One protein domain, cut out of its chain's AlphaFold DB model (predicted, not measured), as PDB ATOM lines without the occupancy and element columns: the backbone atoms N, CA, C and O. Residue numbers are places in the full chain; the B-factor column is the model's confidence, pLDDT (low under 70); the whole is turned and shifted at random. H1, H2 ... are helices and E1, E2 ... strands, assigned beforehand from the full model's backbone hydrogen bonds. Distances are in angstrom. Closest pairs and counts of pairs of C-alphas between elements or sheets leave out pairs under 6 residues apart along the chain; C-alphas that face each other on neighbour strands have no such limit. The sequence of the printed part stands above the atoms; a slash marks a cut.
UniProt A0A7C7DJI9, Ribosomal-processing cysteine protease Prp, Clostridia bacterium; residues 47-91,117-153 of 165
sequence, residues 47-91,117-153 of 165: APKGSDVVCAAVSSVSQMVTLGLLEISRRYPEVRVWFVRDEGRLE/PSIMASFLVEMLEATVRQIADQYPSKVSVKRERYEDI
ATOM      1  N   ALA A  47      22.155  30.024  20.216       60.50
ATOM      2  CA  ALA A  47      21.590  30.738  19.083       60.50
ATOM      3  C   ALA A  47      22.193  30.251  17.747       60.50
ATOM      4  O   ALA A  47      23.231  29.590  17.718       60.50
ATOM      5  N   PRO A  48      21.533  30.517  16.604       57.25
ATOM      6  CA  PRO A  48      22.068  30.155  15.296       57.25
ATOM      7  C   PRO A  48      23.423  30.824  15.027       57.25
ATOM      8  O   PRO A  48      23.697  31.927  15.511       57.25
ATOM      9  N   LYS A  49      24.247  30.192  14.182       53.69
ATOM     10  CA  LYS A  49      25.588  30.663  13.794       53.69
ATOM     11  C   LYS A  49      25.582  32.170  13.461       53.69
ATOM     12  O   LYS A  49      24.832  32.618  12.599       53.69
ATOM     13  N   GLY A  50      26.410  32.958  14.156       60.84
ATOM     14  CA  GLY A  50      26.501  34.421  13.998       60.84
ATOM     15  C   GLY A  50      25.567  35.247  14.899       60.84
ATOM     16  O   GLY A  50      25.676  36.472  14.941       60.84
ATOM     17  N   SER A  51      24.654  34.624  15.646       67.81
ATOM     18  CA  SER A  51      23.986  35.258  16.793       67.81
ATOM     19  C   SER A  51      24.870  35.209  18.043       67.81
ATOM     20  O   SER A  51      24.926  36.189  18.781       67.81
ATOM     21  N   ASP A  52      25.655  34.141  18.195       77.94
ATOM     22  CA  ASP A  52      26.577  33.960  19.324       77.94
ATOM     23  C   ASP A  52      27.642  35.060  19.410       77.94
ATOM     24  O   ASP A  52      28.016  35.467  20.502       77.94
ATOM     25  N   VAL A  53      28.096  35.599  18.271       85.50
ATOM     26  CA  VAL A  53      29.098  36.683  18.237       85.50
ATOM     27  C   VAL A  53      28.522  37.996  18.777       85.50
ATOM     28  O   VAL A  53      29.213  38.716  19.493       85.50
ATOM     29  N   VAL A  54      27.249  38.292  18.494       91.31
ATOM     30  CA  VAL A  54      26.571  39.490  19.023       91.31
ATOM     31  C   VAL A  54      26.330  39.334  20.524       91.31
ATOM     32  O   VAL A  54      26.645  40.243  21.289       91.31
ATOM     33  N   CYS A  55      25.859  38.160  20.961       89.50
ATOM     34  CA  CYS A  55      25.729  37.836  22.383       89.50
ATOM     35  C   CYS A  55      27.074  37.956  23.110       89.50
ATOM     36  O   CYS A  55      27.141  38.568  24.174       89.50
ATOM     37  N   ALA A  56      28.152  37.430  22.522       90.56
ATOM     38  CA  ALA A  56      29.495  37.505  23.082       90.56
ATOM     39  C   ALA A  56      29.999  38.950  23.179       90.56
ATOM     40  O   ALA A  56      30.558  39.320  24.210       90.56
ATOM     41  N   ALA A  57      29.767  39.783  22.160       93.94
ATOM     42  CA  ALA A  57      30.144  41.195  22.182       93.94
ATOM     43  C   ALA A  57      29.424  41.958  23.309       93.94
ATOM     44  O   ALA A  57      30.083  42.589  24.135       93.94
ATOM     45  N   VAL A  58      28.093  41.830  23.402       95.06
ATOM     46  CA  VAL A  58      27.299  42.478  24.463       95.06
ATOM     47  C   VAL A  58      27.675  41.943  25.851       95.06
ATOM     48  O   VAL A  58      27.801  42.709  26.808       95.06
ATOM     49  N   SER A  59      27.928  40.637  25.972       92.94
ATOM     50  CA  SER A  59      28.383  40.021  27.226       92.94
ATOM     51  C   SER A  59      29.755  40.539  27.650       92.94
ATOM     52  O   SER A  59      29.977  40.804  28.824       92.94
ATOM     53  N   SER A  60      30.673  40.715  26.699       95.25
ATOM     54  CA  SER A  60      32.040  41.151  26.992       95.25
ATOM     55  C   SER A  60      32.071  42.597  27.479       95.25
ATOM     56  O   SER A  60      32.664  42.874  28.521       95.25
ATOM     57  N   VAL A  61      31.387  43.517  26.782       97.25
ATOM     58  CA  VAL A  61      31.349  44.933  27.193       97.25
ATOM     59  C   VAL A  61      30.659  45.107  28.546       97.25
ATOM     60  O   VAL A  61      31.144  45.843  29.403       97.25
ATOM     61  N   SER A  62      29.570  44.380  28.786       95.81
ATOM     62  CA  SER A  62      28.829  44.483  30.043       95.81
ATOM     63  C   SER A  62      29.563  43.882  31.234       95.81
ATOM     64  O   SER A  62      29.548  44.464  32.319       95.81
ATOM     65  N   GLN A  63      30.278  42.773  31.038       95.19
ATOM     66  CA  GLN A  63      31.151  42.212  32.068       95.19
ATOM     67  C   GLN A  63      32.328  43.139  32.372       95.19
ATOM     68  O   GLN A  63      32.620  43.364  33.542       95.19
ATOM     69  N   MET A  64      32.958  43.730  31.353       97.50
ATOM     70  CA  MET A  64      34.035  44.707  31.541       97.50
ATOM     71  C   MET A  64      33.568  45.897  32.390       97.50
ATOM     72  O   MET A  64      34.241  46.281  33.343       97.50
ATOM     73  N   VAL A  65      32.393  46.447  32.081       97.75
ATOM     74  CA  VAL A  65      31.818  47.588  32.807       97.75
ATOM     75  C   VAL A  65      31.429  47.196  34.231       97.75
ATOM     76  O   VAL A  65      31.762  47.920  35.164       97.75
ATOM     77  N   THR A  66      30.824  46.019  34.427       96.88
ATOM     78  CA  THR A  66      30.514  45.490  35.771       96.88
ATOM     79  C   THR A  66      31.780  45.368  36.621       96.88
ATOM     80  O   THR A  66      31.809  45.828  37.759       96.88
ATOM     81  N   LEU A  67      32.850  44.785  36.073       96.81
ATOM     82  CA  LEU A  67      34.125  44.639  36.778       96.81
ATOM     83  C   LEU A  67      34.761  45.998  37.096       96.81
ATOM     84  O   LEU A  67      35.268  46.179  38.199       96.81
ATOM     85  N   GLY A  68      34.695  46.958  36.170       96.31
ATOM     86  CA  GLY A  68      35.169  48.324  36.402       96.31
ATOM     87  C   GLY A  68      34.411  49.027  37.532       96.31
ATOM     88  O   GLY A  68      35.033  49.638  38.396       96.31
ATOM     89  N   LEU A  69      33.084  48.879  37.581       94.81
ATOM     90  CA  LEU A  69      32.254  49.413  38.666       94.81
ATOM     91  C   LEU A  69      32.597  48.768  40.016       94.81
ATOM     92  O   LEU A  69      32.730  49.473  41.014       94.81
ATOM     93  N   LEU A  70      32.802  47.448  40.050       94.81
ATOM     94  CA  LEU A  70      33.226  46.737  41.260       94.81
ATOM     95  C   LEU A  70      34.620  47.160  41.741       94.81
ATOM     96  O   LEU A  70      34.879  47.175  42.941       94.81
ATOM     97  N   GLU A  71      35.532  47.499  40.833       95.25
ATOM     98  CA  GLU A  71      36.848  48.010  41.219       95.25
ATOM     99  C   GLU A  71      36.759  49.435  41.780       95.25
ATOM    100  O   GLU A  71      37.402  49.748  42.784       95.25
ATOM    101  N   ILE A  72      35.898  50.279  41.200       91.81
ATOM    102  CA  ILE A  72      35.599  51.608  41.746       91.81
ATOM    103  C   ILE A  72      35.049  51.479  43.170       91.81
ATOM    104  O   ILE A  72      35.572  52.140  44.061       91.81
ATOM    105  N   SER A  73      34.066  50.608  43.420       90.25
ATOM    106  CA  SER A  73      33.482  50.459  44.764       90.25
ATOM    107  C   SER A  73      34.464  49.922  45.807       90.25
ATOM    108  O   SER A  73      34.394  50.288  46.977       90.25
ATOM    109  N   ARG A  74      35.427  49.086  45.398       91.25
ATOM    110  CA  ARG A  74      36.518  48.632  46.277       91.25
ATOM    111  C   ARG A  74      37.468  49.760  46.654       91.25
ATOM    112  O   ARG A  74      37.966  49.787  47.777       91.25
ATOM    113  N   ARG A  75      37.760  50.658  45.709       90.06
ATOM    114  CA  ARG A  75      38.698  51.766  45.925       90.06
ATOM    115  C   ARG A  75      38.059  52.949  46.647       90.06
ATOM    116  O   ARG A  75      38.769  53.631  47.389       90.06
ATOM    117  N   TYR A  76      36.765  53.148  46.419       87.62
ATOM    118  CA  TYR A  76      35.940  54.256  46.886       87.62
ATOM    119  C   TYR A  76      34.678  53.685  47.543       87.62
ATOM    120  O   TYR A  76      33.665  53.498  46.861       87.62
ATOM    121  N   PRO A  77      34.729  53.356  48.848       84.44
ATOM    122  CA  PRO A  77      33.618  52.728  49.554       84.44
ATOM    123  C   PRO A  77      32.306  53.498  49.404       84.44
ATOM    124  O   PRO A  77      31.246  52.892  49.312       84.44
ATOM    125  N   GLU A  78      32.353  54.824  49.332       82.44
ATOM    126  CA  GLU A  78      31.195  55.689  49.130       82.44
ATOM    127  C   GLU A  78      30.407  55.401  47.840       82.44
ATOM    128  O   GLU A  78      29.227  55.742  47.760       82.44
ATOM    129  N   VAL A  79      31.022  54.744  46.851       86.12
ATOM    130  CA  VAL A  79      30.330  54.200  45.681       86.12
ATOM    131  C   VAL A  79      29.864  52.782  45.996       86.12
ATOM    132  O   VAL A  79      30.631  51.823  45.970       86.12
ATOM    133  N   ARG A  80      28.571  52.627  46.265       87.81
ATOM    134  CA  ARG A  80      27.924  51.323  46.423       87.81
ATOM    135  C   ARG A  80      27.543  50.770  45.056       87.81
ATOM    136  O   ARG A  80      27.005  51.491  44.222       87.81
ATOM    137  N   VAL A  81      27.808  49.486  44.838       90.38
ATOM    138  CA  VAL A  81      27.461  48.768  43.606       90.38
ATOM    139  C   VAL A  81      26.672  47.526  43.977       90.38
ATOM    140  O   VAL A  81      27.105  46.739  44.816       90.38
ATOM    141  N   TRP A  82      25.549  47.333  43.301       90.94
ATOM    142  CA  TRP A  82      24.732  46.132  43.364       90.94
ATOM    143  C   TRP A  82      24.661  45.520  41.976       90.94
ATOM    144  O   TRP A  82      24.562  46.231  40.975       90.94
ATOM    145  N   PHE A  83      24.727  44.199  41.896       92.25
ATOM    146  CA  PHE A  83      24.575  43.518  40.623       92.25
ATOM    147  C   PHE A  83      23.902  42.163  40.797       92.25
ATOM    148  O   PHE A  83      24.066  41.492  41.816       92.25
ATOM    149  N   VAL A  84      23.172  41.759  39.765       90.62
ATOM    150  CA  VAL A  84      22.535  40.450  39.646       90.62
ATOM    151  C   VAL A  84      23.014  39.818  38.353       90.62
ATOM    152  O   VAL A  84      23.000  40.450  37.295       90.62
ATOM    153  N   ARG A  85      23.439  38.556  38.436       88.94
ATOM    154  CA  ARG A  85      23.802  37.752  37.272       88.94
ATOM    155  C   ARG A  85      23.153  36.382  37.374       88.94
ATOM    156  O   ARG A  85      23.509  35.595  38.246       88.94
ATOM    157  N   ASP A  86      22.265  36.098  36.436       87.31
ATOM    158  CA  ASP A  86      21.638  34.793  36.243       87.31
ATOM    159  C   ASP A  86      21.635  34.431  34.745       87.31
ATOM    160  O   ASP A  86      22.314  35.072  33.933       87.31
ATOM    161  N   GLU A  87      20.973  33.339  34.366       83.31
ATOM    162  CA  GLU A  87      21.000  32.852  32.989       83.31
ATOM    163  C   GLU A  87      20.305  33.830  32.031       83.31
ATOM    164  O   GLU A  87      19.085  33.948  31.967       83.31
ATOM    165  N   GLY A  88      21.114  34.552  31.254       86.12
ATOM    166  CA  GLY A  88      20.630  35.516  30.270       86.12
ATOM    167  C   GLY A  88      20.274  36.881  30.848       86.12
ATOM    168  O   GLY A  88      19.878  37.743  30.060       86.12
ATOM    169  N   ARG A  89      20.477  37.119  32.153       90.88
ATOM    170  CA  ARG A  89      20.324  38.429  32.805       90.88
ATOM    171  C   ARG A  89      21.623  38.897  33.451       90.88
ATOM    172  O   ARG A  89      22.281  38.164  34.185       90.88
ATOM    173  N   LEU A  90      21.967  40.149  33.187       93.31
ATOM    174  CA  LEU A  90      22.987  40.884  33.920       93.31
ATOM    175  C   LEU A  90      22.437  42.269  34.221       93.31
ATOM    176  O   LEU A  90      22.057  42.994  33.309       93.31
ATOM    177  N   GLU A  91      22.393  42.627  35.489       95.00
ATOM    178  CA  GLU A  91      21.963  43.936  35.953       95.00
ATOM    179  C   GLU A  91      23.018  44.479  36.899       95.00
ATOM    180  O   GLU A  91      23.513  43.740  37.747       95.00
ATOM    181  N   PRO A 117      34.771  59.630  41.752       67.44
ATOM    182  CA  PRO A 117      34.402  58.209  41.729       67.44
ATOM    183  C   PRO A 117      33.055  57.916  41.055       67.44
ATOM    184  O   PRO A 117      32.947  56.987  40.253       67.44
ATOM    185  N   SER A 118      32.037  58.742  41.317       69.62
ATOM    186  CA  SER A 118      30.712  58.609  40.696       69.62
ATOM    187  C   SER A 118      30.707  59.038  39.225       69.62
ATOM    188  O   SER A 118      29.996  58.437  38.422       69.62
ATOM    189  N   ILE A 119      31.547  60.007  38.843       78.50
ATOM    190  CA  ILE A 119      31.746  60.408  37.440       78.50
ATOM    191  C   ILE A 119      32.399  59.271  36.650       78.50
ATOM    192  O   ILE A 119      31.943  58.945  35.558       78.50
ATOM    193  N   MET A 120      33.428  58.625  37.207       85.12
ATOM    194  CA  MET A 120      34.067  57.467  36.575       85.12
ATOM    195  C   MET A 120      33.074  56.316  36.392       85.12
ATOM    196  O   MET A 120      33.017  55.729  35.313       85.12
ATOM    197  N   ALA A 121      32.261  56.021  37.410       89.19
ATOM    198  CA  ALA A 121      31.219  55.002  37.320       89.19
ATOM    199  C   ALA A 121      30.173  55.339  36.238       89.19
ATOM    200  O   ALA A 121      29.839  54.490  35.412       89.19
ATOM    201  N   SER A 122      29.729  56.598  36.187       87.88
ATOM    202  CA  SER A 122      28.817  57.109  35.157       87.88
ATOM    203  C   SER A 122      29.404  56.959  33.752       87.88
ATOM    204  O   SER A 122      28.750  56.417  32.863       87.88
ATOM    205  N   PHE A 123      30.674  57.327  33.568       89.56
ATOM    206  CA  PHE A 123      31.369  57.209  32.289       89.56
ATOM    207  C   PHE A 123      31.477  55.758  31.802       89.56
ATOM    208  O   PHE A 123      31.345  55.494  30.607       89.56
ATOM    209  N   LEU A 124      31.679  54.789  32.703       94.62
ATOM    210  CA  LEU A 124      31.690  53.374  32.319       94.62
ATOM    211  C   LEU A 124      30.334  52.926  31.749       94.62
ATOM    212  O   LEU A 124      30.299  52.162  30.783       94.62
ATOM    213  N   VAL A 125      29.226  53.412  32.312       95.00
ATOM    214  CA  VAL A 125      27.878  53.114  31.805       95.00
ATOM    215  C   VAL A 125      27.575  53.877  30.517       95.00
ATOM    216  O   VAL A 125      26.983  53.310  29.602       95.00
ATOM    217  N   GLU A 126      28.041  55.114  30.388       93.06
ATOM    218  CA  GLU A 126      27.945  55.876  29.139       93.06
ATOM    219  C   GLU A 126      28.681  55.168  27.990       93.06
ATOM    220  O   GLU A 126      28.138  54.986  26.899       93.06
ATOM    221  N   MET A 127      29.901  54.694  28.250       95.44
ATOM    222  CA  MET A 127      30.693  53.913  27.301       95.44
ATOM    223  C   MET A 127      29.979  52.613  26.909       95.44
ATOM    224  O   MET A 127      29.967  52.247  25.728       95.44
ATOM    225  N   LEU A 128      29.367  51.926  27.883       97.25
ATOM    226  CA  LEU A 128      28.533  50.756  27.624       97.25
ATOM    227  C   LEU A 128      27.410  51.114  26.661       97.25
ATOM    228  O   LEU A 128      27.267  50.440  25.645       97.25
ATOM    229  N   GLU A 129      26.651  52.171  26.962       96.31
ATOM    230  CA  GLU A 129      25.531  52.621  26.142       96.31
ATOM    231  C   GLU A 129      25.974  52.922  24.709       96.31
ATOM    232  O   GLU A 129      25.383  52.396  23.765       96.31
ATOM    233  N   ALA A 130      27.022  53.728  24.533       95.88
ATOM    234  CA  ALA A 130      27.544  54.068  23.213       95.88
ATOM    235  C   ALA A 130      27.927  52.805  22.421       95.88
ATOM    236  O   ALA A 130      27.557  52.655  21.255       95.88
ATOM    237  N   THR A 131      28.591  51.853  23.082       97.50
ATOM    238  CA  THR A 131      29.014  50.591  22.464       97.50
ATOM    239  C   THR A 131      27.820  49.722  22.067       97.50
ATOM    240  O   THR A 131      27.757  49.235  20.939       97.50
ATOM    241  N   VAL A 132      26.842  49.522  22.957       96.81
ATOM    242  CA  VAL A 132      25.670  48.681  22.647       96.81
ATOM    243  C   VAL A 132      24.746  49.336  21.625       96.81
ATOM    244  O   VAL A 132      24.124  48.617  20.848       96.81
ATOM    245  N   ARG A 133      24.692  50.674  21.562       96.69
ATOM    246  CA  ARG A 133      23.998  51.403  20.491       96.69
ATOM    247  C   ARG A 133      24.658  51.165  19.144       96.69
ATOM    248  O   ARG A 133      23.962  50.805  18.205       96.69
ATOM    249  N   GLN A 134      25.986  51.237  19.068       97.00
ATOM    250  CA  GLN A 134      26.707  50.899  17.841       97.00
ATOM    251  C   GLN A 134      26.442  49.447  17.401       97.00
ATOM    252  O   GLN A 134      26.249  49.183  16.214       97.00
ATOM    253  N   ILE A 135      26.395  48.496  18.342       95.62
ATOM    254  CA  ILE A 135      26.028  47.102  18.043       95.62
ATOM    255  C   ILE A 135      24.573  47.018  17.552       95.62
ATOM    256  O   ILE A 135      24.296  46.293  16.598       95.62
ATOM    257  N   ALA A 136      23.644  47.746  18.174       95.38
ATOM    258  CA  ALA A 136      22.240  47.774  17.772       95.38
ATOM    259  C   ALA A 136      22.045  48.379  16.376       95.38
ATOM    260  O   ALA A 136      21.272  47.832  15.596       95.38
ATOM    261  N   ASP A 137      22.799  49.415  16.012       96.12
ATOM    262  CA  ASP A 137      22.769  49.998  14.667       96.12
ATOM    263  C   ASP A 137      23.229  48.990  13.600       96.12
ATOM    264  O   ASP A 137      22.674  48.931  12.502       96.12
ATOM    265  N   GLN A 138      24.218  48.149  13.927       95.19
ATOM    266  CA  GLN A 138      24.698  47.082  13.042       95.19
ATOM    267  C   GLN A 138      23.774  45.853  13.017       95.19
ATOM    268  O   GLN A 138      23.700  45.151  12.004       95.19
ATOM    269  N   TYR A 139      23.072  45.577  14.117       94.25
ATOM    270  CA  TYR A 139      22.227  44.395  14.294       94.25
ATOM    271  C   TYR A 139      20.852  44.739  14.906       94.25
ATOM    272  O   TYR A 139      20.495  44.195  15.960       94.25
ATOM    273  N   PRO A 140      20.023  45.561  14.234       94.25
ATOM    274  CA  PRO A 140      18.792  46.118  14.816       94.25
ATOM    275  C   PRO A 140      17.705  45.073  15.097       94.25
ATOM    276  O   PRO A 140      16.821  45.286  15.917       94.25
ATOM    277  N   SER A 141      17.765  43.906  14.447       92.69
ATOM    278  CA  SER A 141      16.867  42.777  14.730       92.69
ATOM    279  C   SER A 141      17.311  41.921  15.922       92.69
ATOM    280  O   SER A 141      16.571  41.033  16.353       92.69
ATOM    281  N   LYS A 142      18.522  42.145  16.446       91.50
ATOM    282  CA  LYS A 142      19.118  41.335  17.514       91.50
ATOM    283  C   LYS A 142      19.269  42.086  18.823       91.50
ATOM    284  O   LYS A 142      19.169  41.420  19.849       91.50
ATOM    285  N   VAL A 143      19.503  43.398  18.802       95.19
ATOM    286  CA  VAL A 143      19.745  44.207  20.006       95.19
ATOM    287  C   VAL A 143      18.795  45.398  20.039       95.19
ATOM    288  O   VAL A 143      18.677  46.122  19.055       95.19
ATOM    289  N   SER A 144      18.144  45.605  21.180       96.06
ATOM    290  CA  SER A 144      17.352  46.792  21.484       96.06
ATOM    291  C   SER A 144      18.021  47.565  22.627       96.06
ATOM    292  O   SER A 144      18.599  46.967  23.537       96.06
ATOM    293  N   VAL A 145      17.985  48.899  22.569       96.56
ATOM    294  CA  VAL A 145      18.563  49.765  23.608       96.56
ATOM    295  C   VAL A 145      17.560  50.844  23.983       96.56
ATOM    296  O   VAL A 145      17.115  51.609  23.124       96.56
ATOM    297  N   LYS A 146      17.232  50.944  25.271       95.44
ATOM    298  CA  LYS A 146      16.380  52.002  25.827       95.44
ATOM    299  C   LYS A 146      17.004  52.622  27.074       95.44
ATOM    300  O   LYS A 146      17.882  52.033  27.697       95.44
ATOM    301  N   ARG A 147      16.529  53.812  27.435       93.19
ATOM    302  CA  ARG A 147      16.850  54.485  28.698       93.19
ATOM    303  C   ARG A 147      15.615  54.489  29.589       93.19
ATOM    304  O   ARG A 147      14.517  54.716  29.085       93.19
ATOM    305  N   GLU A 148      15.800  54.278  30.884       92.12
ATOM    306  CA  GLU A 148      14.737  54.354  31.889       92.12
ATOM    307  C   GLU A 148      15.214  55.125  33.120       92.12
ATOM    308  O   GLU A 148      16.371  55.009  33.535       92.12
ATOM    309  N   ARG A 149      14.314  55.917  33.714       87.25
ATOM    310  CA  ARG A 149      14.598  56.592  34.982       87.25
ATOM    311  C   ARG A 149      14.654  55.555  36.096       87.25
ATOM    312  O   ARG A 149      13.750  54.734  36.230       87.25
ATOM    313  N   TYR A 150      15.663  55.653  36.954       77.94
ATOM    314  CA  TYR A 150      15.840  54.730  38.075       77.94
ATOM    315  C   TYR A 150      14.623  54.693  39.026       77.94
ATOM    316  O   TYR A 150      14.212  53.634  39.497       77.94
ATOM    317  N   GLU A 151      13.984  55.843  39.256       69.50
ATOM    318  CA  GLU A 151      12.802  55.979  40.122       69.50
ATOM    319  C   GLU A 151      11.580  55.187  39.632       69.50
ATOM    320  O   GLU A 151      10.745  54.779  40.442       69.50
ATOM    321  N   ASP A 152      11.465  54.970  38.323       62.91
ATOM    322  CA  ASP A 152      10.342  54.247  37.719       62.91
ATOM    323  C   ASP A 152      10.524  52.725  37.855       62.91
ATOM    324  O   ASP A 152       9.552  51.966  37.909       62.91
ATOM    325  N   ILE A 153      11.769  52.275  38.020       58.66
ATOM    326  CA  ILE A 153      12.129  50.872  38.257       58.66
ATOM    327  C   ILE A 153      11.876  50.504  39.719       58.66
ATOM    328  O   ILE A 153      11.218  49.505  40.004       58.66
TER     329      ILE A 153
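AT A GLANCE: This is residues 47 to 91 and 117 to 153 of the 165 residues of the protein "Ribosomal-processing cysteine protease Prp" of Clostridia bacterium (UniProt A0A7C7DJI9). Two long helices, H1 and H2, lie side by side and run opposite ways; along one side of this pair stand a small two-stranded hairpin, E1 and E2, by H1 and a single long strand, E3, by H2. E1 and E3 each fold back from the end of the helix before them, E3 stays separate from the hairpin, and residues 148 to 153, of which 150 to 153 belong to H3, stick out. The printed part has 82 residues, with three named helices and three named strands in the order H1 E1 E2 H2 E3 H3; the sheet E1 - E2 is antiparallel and the class is mixed, helices and strands. The whole is elongated, 43 by 22 by 21 A, and only just compact, close to loose, with a radius of gyration of the C-alphas of 14.0 A.

HOW THE PARTS SIT: Start at H1, residues 52 to 75, and set beside it H2, residues 117 to 138. They touch, closest at the C-alphas of Val 65 and Leu 124, 5.8 A apart, at a shallow tilt of 5 degrees, opposite ways. Past H1 a tight link leads to E1, residues 80 to 86; the closest C-alphas of the two are those of Ser 73 and Arg 80, 5.9 A apart. E1 forms a hairpin with E2, residues 89 to 91, antiparallel at 177 degrees; look for N 84 and O 91 at 2.8 A and N 91 and O 84 at 2.9 A, within hydrogen-bond range. The closest C-alphas of H1 and E2 are those of Ser 62 and Leu 90, 7.9 A apart. After H2 comes E3, residues 143 to 149, which pairs with no named strand; the C-alphas of Ala 136 and Val 143, the closest of H2 and E3, are 4.9 A apart. H1 and E3 are only just apart, 8.4 A at the closest. H3, residues 150 to 153, and E3 meet only through their link. In H1 and H2 every O i to N i+4 pair is within hydrogen-bond range; H3 is too short for such a pair, and its one O i to N i+3 pair is within range.

IN THESE COORDINATES: Find C-alpha 52 at (26.577, 33.960, 19.324); from there H1 runs 34.2 A to C-alpha 75. E1 measures 20.4 A and E2 6.6 A. Take up H2 at C-alpha 117, (34.402, 58.209, 41.729), and go 32.3 A to C-alpha 138. E3 covers 20.1 A, and H3 ends 5.4 A from its start, at C-alpha 153, (12.129, 50.872, 38.257).

THE WHOLE: The C-alphas of Lys 49 and Glu 78, the two farthest apart, are 43.7 A from each other. Residues 92 to 116 are not printed, and C-alphas 91 and 117 are 19.8 A apart across this cut. The links that are printed whole are tight. The mean pLDDT of the printed part is 88.5; it is under 70 at residues 47 to 51, 117 to 118 and 151 to 153.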